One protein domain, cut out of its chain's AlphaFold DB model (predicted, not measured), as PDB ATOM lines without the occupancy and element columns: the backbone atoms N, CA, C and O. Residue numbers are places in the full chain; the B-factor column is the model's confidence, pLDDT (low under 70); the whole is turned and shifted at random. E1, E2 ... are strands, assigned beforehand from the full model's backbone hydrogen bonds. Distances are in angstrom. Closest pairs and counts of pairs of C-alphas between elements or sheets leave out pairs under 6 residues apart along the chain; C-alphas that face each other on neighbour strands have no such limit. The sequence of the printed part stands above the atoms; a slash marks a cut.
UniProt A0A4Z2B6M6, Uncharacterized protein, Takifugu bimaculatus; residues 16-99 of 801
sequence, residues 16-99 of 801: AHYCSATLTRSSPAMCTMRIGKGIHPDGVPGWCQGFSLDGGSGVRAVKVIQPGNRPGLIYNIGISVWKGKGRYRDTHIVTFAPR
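This is residues 16 to 99 of the 801 residues of an uncharacterized protein of Takifugu bimaculatus (UniProt A0A4Z2B6M6). A long, strongly twisted sheet of three strands, E3, E4 and E5, makes most of the length, and a smaller hairpin, E1 and E2, sits over part of one of its faces, with E2 nearer to the sheet than E1. The long unnamed link, residues 36 to 55, joins the two and pairs briefly with both E2 and E3. The 84 printed residues hold no named helix and five strands in the order E1 E2 E3 E4 E5; the class is all strand, with under half of the residues, 39, in named elements. The larger sheet runs E3, E4, E5 and the smaller one E1, E2, both antiparallel. The whole is only just loose, close to compact, with a radius of gyration of the C-alphas of 14.4 A, and elongated, spanning 51 by 27 by 20 A.

E1, residues 19 to 23, and E2, residues 30 to 35, form a hairpin, antiparallel at 162 degrees, with N 20 and O 34 within hydrogen-bond range at 2.9 A. Residues 30 to 31 of E2 also pair, antiparallel, with residues 51 to 52. E3, residues 56 to 65, pairs at its residues 64 to 65 with residues 44 to 45, antiparallel. E2 and E3 have 6 pairs of C-alphas within 8 A, the closest those of Arg 34 and Val 62, 5.9 A apart. E3 and E4, residues 73 to 83, form a hairpin, antiparallel at 153 degrees, with N 58 and O 79 2.8 A apart, within hydrogen-bond range. E4 and E5, residues 92 to 98, form another, antiparallel at 149 degrees, with N 80 and O 95 within hydrogen-bond range at 3.0 A. E3, E4 and E5 are a meander, each strand the antiparallel neighbour of the one before; E3 and E5 are its edge strands. E2 and E4 are near each other, while E1 is apart from E3, E4 and E5, and E2 is apart from E5.

E1 begins at C-alpha 19, (37.135, -17.658, -3.363), and measures 14.1 A; E2 measures 17.7 A. E3 measures 28.9 A, and E4, the longest strand with 11 residues, 32.0 A from C-alpha 73 at (49.030, -10.644, -8.568). E5 measures 19.7 A and ends at C-alpha 98, (45.740, -25.248, -7.534).

The two C-alphas farthest apart, those of Gly 68 and Gly 86, are 52.1 A apart. The link from E2 to E3 is long; the other three are short. The printed part has no cut. The mean pLDDT of the printed part is 78.4; residues 16 to 19, 24 to 28, 55 and 84 to 89 are under 70.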
ATOM      1  N   ALA A  16      33.291 -16.949   1.062       48.69
ATOM      2  CA  ALA A  16      33.495 -15.771   0.217       48.69
ATOM      3  C   ALA A  16      34.782 -14.988   0.560       48.69
ATOM      4  O   ALA A  16      35.262 -14.190  -0.256       48.69
ATOM      5  N   HIS A  17      35.373 -15.240   1.736       54.56
ATOM      6  CA  HIS A  17      36.674 -14.694   2.129       54.56
ATOM      7  C   HIS A  17      37.831 -15.210   1.263       54.56
ATOM      8  O   HIS A  17      38.762 -14.442   1.016       54.56
ATOM      9  N   TYR A  18      37.750 -16.444   0.747       58.28
ATOM     10  CA  TYR A  18      38.863 -17.106   0.052       58.28
ATOM     11  C   TYR A  18      38.660 -17.232  -1.465       58.28
ATOM     12  O   TYR A  18      39.579 -16.946  -2.232       58.28
ATOM     13  N   CYS A  19      37.457 -17.581  -1.933       68.19
ATOM     14  CA  CYS A  19      37.135 -17.658  -3.363       68.19
ATOM     15  C   CYS A  19      35.650 -17.341  -3.604       68.19
ATOM     16  O   CYS A  19      34.804 -17.574  -2.746       68.19
ATOM     17  N   SER A  20      35.306 -16.777  -4.761       76.38
ATOM     18  CA  SER A  20      33.915 -16.538  -5.169       76.38
ATOM     19  C   SER A  20      33.706 -16.993  -6.609       76.38
ATOM     20  O   SER A  20      34.461 -16.581  -7.485       76.38
ATOM     21  N   ALA A  21      32.662 -17.784  -6.863       77.94
ATOM     22  CA  ALA A  21      32.264 -18.223  -8.199       77.94
ATOM     23  C   ALA A  21      30.781 -17.920  -8.452       77.94
ATOM     24  O   ALA A  21      29.958 -18.045  -7.545       77.94
ATOM     25  N   THR A  22      30.442 -17.506  -9.672       78.62
ATOM     26  CA  THR A  22      29.075 -17.129 -10.067       78.62
ATOM     27  C   THR A  22      28.760 -17.578 -11.489       78.62
ATOM     28  O   THR A  22      29.635 -17.564 -12.352       78.62
ATOM     29  N   LEU A  23      27.503 -17.943 -11.749       74.12
ATOM     30  CA  LEU A  23      26.994 -18.159 -13.107       74.12
ATOM     31  C   LEU A  23      26.764 -16.811 -13.795       74.12
ATOM     32  O   LEU A  23      26.309 -15.856 -13.159       74.12
ATOM     33  N   THR A  24      27.082 -16.710 -15.084       63.41
ATOM     34  CA  THR A  24      26.881 -15.455 -15.813       63.41
ATOM     35  C   THR A  24      25.398 -15.256 -16.127       63.41
ATOM     36  O   THR A  24      24.698 -16.159 -16.580       63.41
ATOM     37  N   ARG A  25      24.892 -14.039 -15.893       56.62
ATOM     38  CA  ARG A  25      23.482 -13.693 -16.152       56.62
ATOM     39  C   ARG A  25      23.107 -13.727 -17.641       56.62
ATOM     40  O   ARG A  25      21.928 -13.822 -17.950       56.62
ATOM     41  N   SER A  26      24.088 -13.627 -18.540       53.94
ATOM     42  CA  SER A  26      23.894 -13.583 -19.995       53.94
ATOM     43  C   SER A  26      23.982 -14.949 -20.686       53.94
ATOM     44  O   SER A  26      23.556 -15.061 -21.830       53.94
ATOM     45  N   SER A  27      24.523 -15.984 -20.029       58.53
ATOM     46  CA  SER A  27      24.608 -17.340 -20.583       58.53
ATOM     47  C   SER A  27      24.564 -18.385 -19.455       58.53
ATOM     48  O   SER A  27      25.541 -18.530 -18.720       58.53
ATOM     49  N   PRO A  28      23.462 -19.145 -19.303       61.22
ATOM     50  CA  PRO A  28      23.258 -20.043 -18.161       61.22
ATOM     51  C   PRO A  28      24.233 -21.236 -18.089       61.22
ATOM     52  O   PRO A  28      24.248 -21.937 -17.082       61.22
ATOM     53  N   ALA A  29      25.070 -21.442 -19.112       72.38
ATOM     54  CA  ALA A  29      26.099 -22.486 -19.158       72.38
ATOM     55  C   ALA A  29      27.522 -21.973 -18.858       72.38
ATOM     56  O   ALA A  29      28.479 -22.737 -18.966       72.38
ATOM     57  N   MET A  30      27.695 -20.696 -18.494       81.06
ATOM     58  CA  MET A  30      29.013 -20.091 -18.263       81.06
ATOM     59  C   MET A  30      29.205 -19.694 -16.793       81.06
ATOM     60  O   MET A  30      28.331 -19.085 -16.175       81.06
ATOM     61  N   CYS A  31      30.383 -19.978 -16.241       84.31
ATOM     62  CA  CYS A  31      30.777 -19.628 -14.876       84.31
ATOM     63  C   CYS A  31      31.983 -18.674 -14.872       84.31
ATOM     64  O   CYS A  31      32.863 -18.765 -15.725       84.31
ATOM     65  N   THR A  32      32.032 -17.747 -13.917       86.69
ATOM     66  CA  THR A  32      33.179 -16.872 -13.631       86.69
ATOM     67  C   THR A  32      33.615 -17.043 -12.182       86.69
ATOM     68  O   THR A  32      32.802 -17.364 -11.315       86.69
ATOM     69  N   MET A  33      34.897 -16.803 -11.898       88.31
ATOM     70  CA  MET A  33      35.434 -16.841 -10.536       88.31
ATOM     71  C   MET A  33      36.360 -15.662 -10.242       88.31
ATOM     72  O   MET A  33      36.910 -15.045 -11.158       88.31
ATOM     73  N   ARG A  34      36.565 -15.381  -8.954       87.25
ATOM     74  CA  ARG A  34      37.588 -14.464  -8.443       87.25
ATOM     75  C   ARG A  34      38.127 -14.915  -7.087       87.25
ATOM     76  O   ARG A  34      37.455 -15.638  -6.354       87.25
ATOM     77  N   ILE A  35      39.304 -14.408  -6.729       85.38
ATOM     78  CA  ILE A  35      39.868 -14.532  -5.383       85.38
ATOM     79  C   ILE A  35      38.956 -13.782  -4.395       85.38
ATOM     80  O   ILE A  35      38.399 -12.725  -4.716       85.38
ATOM     81  N   GLY A  36      38.773 -14.348  -3.203       83.00
ATOM     82  CA  GLY A  36      37.995 -13.729  -2.136       83.00
ATOM     83  C   GLY A  36      38.649 -12.444  -1.618       83.00
ATOM     84  O   GLY A  36      39.864 -12.264  -1.695       83.00
ATOM     85  N   LYS A  37      37.842 -11.516  -1.093       79.44
ATOM     86  CA  LYS A  37      38.342 -10.201  -0.639       79.44
ATOM     87  C   LYS A  37      39.221 -10.284   0.620       79.44
ATOM     88  O   LYS A  37      39.900  -9.319   0.932       79.44
ATOM     89  N   GLY A  38      39.210 -11.414   1.331       77.38
ATOM     90  CA  GLY A  38      39.972 -11.601   2.566       77.38
ATOM     91  C   GLY A  38      41.442 -11.977   2.368       77.38
ATOM     92  O   GLY A  38      42.203 -11.878   3.320       77.38
ATOM     93  N   ILE A  39      41.851 -12.406   1.166       78.56
ATOM     94  CA  ILE A  39      43.235 -12.852   0.912       78.56
ATOM     95  C   ILE A  39      44.191 -11.665   0.737       78.56
ATOM     96  O   ILE A  39      45.315 -11.701   1.227       78.56
ATOM     97  N   HIS A  40      43.737 -10.611   0.055       81.94
ATOM     98  CA  HIS A  40      44.498  -9.377  -0.171       81.94
ATOM     99  C   HIS A  40      43.655  -8.188   0.284       81.94
ATOM    100  O   HIS A  40      42.922  -7.647  -0.544       81.94
ATOM    101  N   PRO A  41      43.727  -7.791   1.571       81.19
ATOM    102  CA  PRO A  41      42.880  -6.732   2.125       81.19
ATOM    103  C   PRO A  41      43.018  -5.403   1.375       81.19
ATOM    104  O   PRO A  41      42.026  -4.723   1.130       81.19
ATOM    105  N   ASP A  42      44.241  -5.086   0.947       82.81
ATOM    106  CA  ASP A  42      44.564  -3.850   0.228       82.81
ATOM    107  C   ASP A  42      44.391  -3.972  -1.297       82.81
ATOM    108  O   ASP A  42      44.534  -2.989  -2.022       82.81
ATOM    109  N   GLY A  43      44.124  -5.177  -1.812       83.12
ATOM    110  CA  GLY A  43      44.013  -5.459  -3.243       83.12
ATOM    111  C   GLY A  43      42.567  -5.518  -3.739       83.12
ATOM    112  O   GLY A  43      41.640  -5.817  -2.992       83.12
ATOM    113  N   VAL A  44      42.362  -5.297  -5.041       86.81
ATOM    114  CA  VAL A  44      41.049  -5.418  -5.698       86.81
ATOM    115  C   VAL A  44      41.014  -6.688  -6.562       86.81
ATOM    116  O   VAL A  44      41.626  -6.709  -7.636       86.81
ATOM    117  N   PRO A  45      40.315  -7.765  -6.140       87.31
ATOM    118  CA  PRO A  45      40.207  -8.997  -6.921       87.31
ATOM    119  C   PRO A  45      39.277  -8.830  -8.129       87.31
ATOM    120  O   PRO A  45      38.092  -8.519  -7.971       87.31
ATOM    121  N   GLY A  46      39.794  -9.094  -9.326       86.31
ATOM    122  CA  GLY A  46      39.047  -9.093 -10.582       86.31
ATOM    123  C   GLY A  46      38.419 -10.451 -10.907       86.31
ATOM    124  O   GLY A  46      38.950 -11.504 -10.550       86.31
ATOM    125  N   TRP A  47      37.289 -10.425 -11.615       86.69
ATOM    126  CA  TRP A  47      36.653 -11.624 -12.165       86.69
ATOM    127  C   TRP A  47      37.416 -12.150 -13.381       86.69
ATOM    128  O   TRP A  47      37.868 -11.374 -14.223       86.69
ATOM    129  N   CYS A  48      37.547 -13.472 -13.489       86.00
ATOM    130  CA  CYS A  48      38.091 -14.100 -14.687       86.00
ATOM    131  C   CYS A  48      37.085 -14.064 -15.849       86.00
ATOM    132  O   CYS A  48      35.880 -13.884 -15.656       86.00
ATOM    133  N   GLN A  49      37.573 -14.320 -17.064       84.75
ATOM    134  CA  GLN A  49      36.707 -14.588 -18.211       84.75
ATOM    135  C   GLN A  49      35.881 -15.862 -17.974       84.75
ATOM    136  O   GLN A  49      36.378 -16.831 -17.389       84.75
ATOM    137  N   GLY A  50      34.633 -15.862 -18.452       83.25
ATOM    138  CA  GLY A  50      33.724 -16.997 -18.312       83.25
ATOM    139  C   GLY A  50      34.287 -18.300 -18.891       83.25
ATOM    140  O   GLY A  50      35.021 -18.299 -19.883       83.25
ATOM    141  N   PHE A  51      33.948 -19.426 -18.274       84.44
ATOM    142  CA  PHE A  51      34.236 -20.770 -18.775       84.44
ATOM    143  C   PHE A  51      32.955 -21.600 -18.845       84.44
ATOM    144  O   PHE A  51      32.073 -21.435 -18.002       84.44
ATOM    145  N   SER A  52      32.856 -22.457 -19.866       83.38
ATOM    146  CA  SER A  52      31.681 -23.304 -20.082       83.38
ATOM    147  C   SER A  52      31.633 -24.441 -19.060       83.38
ATOM    148  O   SER A  52      32.666 -24.957 -18.624       83.38
ATOM    149  N   LEU A  53      30.411 -24.809 -18.688       81.75
ATOM    150  CA  LEU A  53      30.098 -25.945 -17.835       81.75
ATOM    151  C   LEU A  53      29.828 -27.236 -18.620       81.75
ATOM    152  O   LEU A  53      29.612 -28.272 -18.004       81.75
ATOM    153  N   ASP A  54      29.886 -27.207 -19.953       73.94
ATOM    154  CA  ASP A  54      29.529 -28.346 -20.811       73.94
ATOM    155  C   ASP A  54      30.538 -29.511 -20.737       73.94
ATOM    156  O   ASP A  54      30.259 -30.617 -21.203       73.94
ATOM    157  N   GLY A  55      31.687 -29.288 -20.092       69.19
ATOM    158  CA  GLY A  55      32.690 -30.302 -19.778       69.19
ATOM    159  C   GLY A  55      34.107 -29.900 -20.190       69.19
ATOM    160  O   GLY A  55      34.313 -28.991 -20.991       69.19
ATOM    161  N   GLY A  56      35.098 -30.600 -19.633       72.25
ATOM    162  CA  GLY A  56      36.512 -30.445 -19.984       72.25
ATOM    163  C   GLY A  56      37.394 -29.989 -18.822       72.25
ATOM    164  O   GLY A  56      36.931 -29.754 -17.708       72.25
ATOM    165  N   SER A  57      38.695 -29.887 -19.088       73.38
ATOM    166  CA  SER A  57      39.701 -29.381 -18.150       73.38
ATOM    167  C   SER A  57      40.350 -28.131 -18.734       73.38
ATOM    168  O   SER A  57      40.608 -28.062 -19.935       73.38
ATOM    169  N   GLY A  58      40.612 -27.130 -17.903       80.25
ATOM    170  CA  GLY A  58      41.198 -25.865 -18.314       80.25
ATOM    171  C   GLY A  58      41.842 -25.122 -17.153       80.25
ATOM    172  O   GLY A  58      41.885 -25.593 -16.022       80.25
ATOM    173  N   VAL A  59      42.361 -23.933 -17.442       85.56
ATOM    174  CA  VAL A  59      42.957 -23.041 -16.442       85.56
ATOM    175  C   VAL A  59      42.374 -21.650 -16.621       85.56
ATOM    176  O   VAL A  59      42.092 -21.221 -17.747       85.56
ATOM    177  N   ARG A  60      42.181 -20.932 -15.515       87.25
ATOM    178  CA  ARG A  60      41.865 -19.504 -15.532       87.25
ATOM    179  C   ARG A  60      42.832 -18.736 -14.647       87.25
ATOM    180  O   ARG A  60      43.114 -19.133 -13.521       87.25
ATOM    181  N   ALA A  61      43.316 -17.626 -15.190       87.19
ATOM    182  CA  ALA A  61      44.087 -16.641 -14.457       87.19
ATOM    183  C   ALA A  61      43.124 -15.680 -13.754       87.19
ATOM    184  O   ALA A  61      42.265 -15.064 -14.393       87.19
ATOM    185  N   VAL A  62      43.279 -15.542 -12.444       87.88
ATOM    186  CA  VAL A  62      42.522 -14.611 -11.612       87.88
ATOM    187  C   VAL A  62      43.464 -13.512 -11.143       87.88
ATOM    188  O   VAL A  62      44.512 -13.799 -10.569       87.88
ATOM    189  N   LYS A  63      43.108 -12.254 -11.415       87.88
ATOM    190  CA  LYS A  63      43.982 -11.100 -11.173       87.88
ATOM    191  C   LYS A  63      43.569 -10.354  -9.908       87.88
ATOM    192  O   LYS A  63      42.381 -10.125  -9.697       87.88
ATOM    193  N   VAL A  64      44.539  -9.926  -9.110       87.50
ATOM    194  CA  VAL A  64      44.338  -9.007  -7.984       87.50
ATOM    195  C   VAL A  64      45.137  -7.742  -8.259       87.50
ATOM    196  O   VAL A  64      46.361  -7.786  -8.366       87.50
ATOM    197  N   ILE A  65      44.442  -6.618  -8.408       85.44
ATOM    198  CA  ILE A  65      45.069  -5.314  -8.637       85.44
ATOM    199  C   ILE A  65      45.590  -4.804  -7.296       85.44
ATOM    200  O   ILE A  65      44.840  -4.778  -6.322       85.44
ATOM    201  N   GLN A  66      46.864  -4.418  -7.242       83.25
ATOM    202  CA  GLN A  66      47.493  -3.888  -6.035       83.25
ATOM    203  C   GLN A  66      47.555  -2.350  -6.063       83.25
ATOM    204  O   GLN A  66      47.674  -1.761  -7.141       83.25
ATOM    205  N   PRO A  67      47.503  -1.683  -4.898       78.00
ATOM    206  CA  PRO A  67      47.651  -0.236  -4.802       78.00
ATOM    207  C   PRO A  67      49.114   0.194  -5.023       78.00
ATOM    208  O   PRO A  67      50.053  -0.563  -4.769       78.00
ATOM    209  N   GLY A  68      49.317   1.433  -5.488       73.00
ATOM    210  CA  GLY A  68      50.649   2.053  -5.581       73.00
ATOM    211  C   GLY A  68      51.500   1.662  -6.796       73.00
ATOM    212  O   GLY A  68      52.703   1.472  -6.651       73.00
ATOM    213  N   ASN A  69      50.897   1.534  -7.985       71.25
ATOM    214  CA  ASN A  69      51.570   1.172  -9.248       71.25
ATOM    215  C   ASN A  69      52.370  -0.149  -9.189       71.25
ATOM    216  O   ASN A  69      53.261  -0.396 -10.002       71.25
ATOM    217  N   ARG A  70      52.053  -1.011  -8.213       75.25
ATOM    218  CA  ARG A  70      52.623  -2.349  -8.086       75.25
ATOM    219  C   ARG A  70      51.954  -3.282  -9.104       75.25
ATOM    220  O   ARG A  70      50.731  -3.238  -9.256       75.25
ATOM    221  N   PRO A  71      52.718  -4.150  -9.781       78.31
ATOM    222  CA  PRO A  71      52.160  -5.176 -10.655       78.31
ATOM    223  C   PRO A  71      51.126  -6.041  -9.943       78.31
ATOM    224  O   PRO A  71      51.333  -6.462  -8.807       78.31
ATOM    225  N   GLY A  72      50.008  -6.300 -10.620       80.56
ATOM    226  CA  GLY A  72      48.940  -7.129 -10.073       80.56
ATOM    227  C   GLY A  72      49.376  -8.580  -9.856       80.56
ATOM    228  O   GLY A  72      50.172  -9.124 -10.620       80.56
ATOM    229  N   LEU A  73      48.808  -9.223  -8.836       84.69
ATOM    230  CA  LEU A  73      49.030 -10.644  -8.568       84.69
ATOM    231  C   LEU A  73      48.162 -11.492  -9.495       84.69
ATOM    232  O   LEU A  73      47.016 -11.134  -9.777       84.69
ATOM    233  N   ILE A  74      48.688 -12.630  -9.942       87.00
ATOM    234  CA  ILE A  74      47.972 -13.554 -10.823       87.00
ATOM    235  C   ILE A  74      47.962 -14.950 -10.210       87.00
ATOM    236  O   ILE A  74      49.006 -15.558  -9.989       87.00
ATOM    237  N   TYR A  75      46.761 -15.478  -9.990       86.06
ATOM    238  CA  TYR A  75      46.534 -16.835  -9.509       86.06
ATOM    239  C   TYR A  75      46.011 -17.699 -10.648       86.06
ATOM    240  O   TYR A  75      44.924 -17.460 -11.170       86.06
ATOM    241  N   ASN A  76      46.782 -18.714 -11.029       87.81
ATOM    242  CA  ASN A  76      46.336 -19.710 -11.995       87.81
ATOM    243  C   ASN A  76      45.572 -20.810 -11.259       87.81
ATOM    244  O   ASN A  76      46.143 -21.508 -10.418       87.81
ATOM    245  N   ILE A  77      44.290 -20.954 -11.586       87.62
ATOM    246  CA  ILE A  77      43.390 -21.945 -10.999       87.62
ATOM    247  C   ILE A  77      43.018 -22.956 -12.077       87.62
ATOM    248  O   ILE A  77      42.522 -22.593 -13.148       87.62
ATOM    249  N   GLY A  78      43.298 -24.224 -11.799       85.44
ATOM    250  CA  GLY A  78      42.853 -25.347 -12.602       85.44
ATOM    251  C   GLY A  78      41.356 -25.568 -12.430       85.44
ATOM    252  O   GLY A  78      40.822 -25.446 -11.329       85.44
ATOM    253  N   ILE A  79      40.680 -25.875 -13.527       84.88
ATOM    254  CA  ILE A  79      39.240 -26.100 -13.581       84.88
ATOM    255  C   ILE A  79      39.020 -27.418 -14.284       84.88
ATOM    256  O   ILE A  79      39.501 -27.610 -15.396       84.88
ATOM    257  N   SER A  80      38.250 -28.297 -13.674       81.25
ATOM    258  CA  SER A  80      37.787 -29.512 -14.326       81.25
ATOM    259  C   SER A  80      36.290 -29.643 -14.131       81.25
ATOM    260  O   SER A  80      35.805 -29.624 -12.998       81.25
ATOM    261  N   VAL A  81      35.577 -29.752 -15.246       82.44
ATOM    262  CA  VAL A  81      34.128 -29.880 -15.293       82.44
ATOM    263  C   VAL A  81      33.767 -31.239 -15.864       82.44
ATOM    264  O   VAL A  81      34.198 -31.608 -16.960       82.44
ATOM    265  N   TRP A  82      32.947 -31.979 -15.133       77.81
ATOM    266  CA  TRP A  82      32.369 -33.229 -15.605       77.81
ATOM    267  C   TRP A  82      30.916 -33.347 -15.157       77.81
ATOM    268  O   TRP A  82      30.524 -32.835 -14.108       77.81
ATOM    269  N   LYS A  83      30.100 -34.048 -15.947       77.06
ATOM    270  CA  LYS A  83      28.742 -34.407 -15.532       77.06
ATOM    271  C   LYS A  83      28.805 -35.480 -14.450       77.06
ATOM    272  O   LYS A  83      29.587 -36.432 -14.547       77.06
ATOM    273  N   GLY A  84      27.979 -35.322 -13.423       68.44
ATOM    274  CA  GLY A  84      27.721 -36.368 -12.449       68.44
ATOM    275  C   GLY A  84      27.192 -37.618 -13.150       68.44
ATOM    276  O   GLY A  84      26.721 -37.582 -14.286       68.44
ATOM    277  N   LYS A  85      27.316 -38.765 -12.491       65.44
ATOM    278  CA  LYS A  85      26.803 -40.040 -13.005       65.44
ATOM    279  C   LYS A  85      25.668 -40.533 -12.113       65.44
ATOM    280  O   LYS A  85      25.512 -40.062 -10.987       65.44
ATOM    281  N   GLY A  86      24.869 -41.466 -12.629       67.69
ATOM    282  CA  GLY A  86      23.762 -42.068 -11.884       67.69
ATOM    283  C   GLY A  86      22.719 -41.032 -11.468       67.69
ATOM    284  O   GLY A  86      22.218 -40.285 -12.310       67.69
ATOM    285  N   ARG A  87      22.418 -40.970 -10.168       62.88
ATOM    286  CA  ARG A  87      21.438 -40.025  -9.597       62.88
ATOM    287  C   ARG A  87      21.813 -38.547  -9.772       62.88
ATOM    288  O   ARG A  87      20.939 -37.693  -9.706       62.88
ATOM    289  N   TYR A  88      23.083 -38.252 -10.057       69.88
ATOM    290  CA  TYR A  88      23.593 -36.897 -10.293       69.88
ATOM    291  C   TYR A  88      23.816 -36.585 -11.781       69.88
ATOM    292  O   TYR A  88      24.549 -35.653 -12.104       69.88
ATOM    293  N   ARG A  89      23.218 -37.351 -12.707       69.25
ATOM    294  CA  ARG A  89      23.409 -37.173 -14.164       69.25
ATOM    295  C   ARG A  89      23.073 -35.774 -14.690       69.25
ATOM    296  O   ARG A  89      23.656 -35.341 -15.680       69.25
ATOM    297  N   ASP A  90      22.170 -35.077 -14.003       76.56
ATOM    298  CA  ASP A  90      21.729 -33.722 -14.345       76.56
ATOM    299  C   ASP A  90      22.555 -32.637 -13.619       76.56
ATOM    300  O   ASP A  90      22.269 -31.447 -13.718       76.56
ATOM    301  N   THR A  91      23.599 -33.029 -12.877       80.38
ATOM    302  CA  THR A  91      24.503 -32.128 -12.145       80.38
ATOM    303  C   THR A  91      25.841 -32.002 -12.868       80.38
ATOM    304  O   THR A  91      26.459 -33.005 -13.217       80.38
ATOM    305  N   HIS A  92      26.338 -30.776 -13.040       79.75
ATOM    306  CA  HIS A  92      27.721 -30.529 -13.456       79.75
ATOM    307  C   HIS A  92      28.584 -30.317 -12.214       79.75
ATOM    308  O   HIS A  92      28.311 -29.430 -11.407       79.75
ATOM    309  N   ILE A  93      29.617 -31.137 -12.052       82.12
ATOM    310  CA  ILE A  93      30.586 -31.024 -10.965       82.12
ATOM    311  C   ILE A  93      31.763 -30.208 -11.489       82.12
ATOM    312  O   ILE A  93      32.418 -30.597 -12.456       82.12
ATOM    313  N   VAL A  94      32.014 -29.070 -10.843       81.75
ATOM    314  CA  VAL A  94      33.140 -28.180 -11.143       81.75
ATOM    315  C   VAL A  94      34.136 -28.279 -10.000       81.75
ATOM    316  O   VAL A  94      33.829 -27.893  -8.874       81.75
ATOM    317  N   THR A  95      35.332 -28.774 -10.293       81.38
ATOM    318  CA  THR A  95      36.431 -28.828  -9.326       81.38
ATOM    319  C   THR A  95      37.429 -27.722  -9.634       81.38
ATOM    320  O   THR A  95      37.926 -27.622 -10.758       81.38
ATOM    321  N   PHE A  96      37.716 -26.896  -8.627       84.75
ATOM    322  CA  PHE A  96      38.781 -25.898  -8.663       84.75
ATOM    323  C   PHE A  96      40.010 -26.459  -7.959       84.75
ATOM    324  O   PHE A  96      39.925 -26.876  -6.808       84.75
ATOM    325  N   ALA A  97      41.145 -26.460  -8.647       84.62
ATOM    326  CA  ALA A  97      42.389 -27.021  -8.142       84.62
ATOM    327  C   ALA A  97      43.538 -26.011  -8.266       84.62
ATOM    328  O   ALA A  97      43.552 -25.198  -9.198       84.62
ATOM    329  N   PRO A  98      44.530 -26.040  -7.360       87.81
ATOM    330  CA  PRO A  98      45.740 -25.248  -7.534       87.81
ATOM    331  C   PRO A  98      46.460 -25.662  -8.821       87.81
ATOM    332  O   PRO A  98      46.484 -26.836  -9.183       87.81
ATOM    333  N   ARG A  99      47.066 -24.711  -9.537       90.06
ATOM    334  CA  ARG A  99      47.795 -25.043 -10.770       90.06
ATOM    335  C   ARG A  99      49.118 -25.764 -10.511       90.06
ATOM    336  O   ARG A  99      49.480 -26.602 -11.330       90.06
TER     337      ARG A  99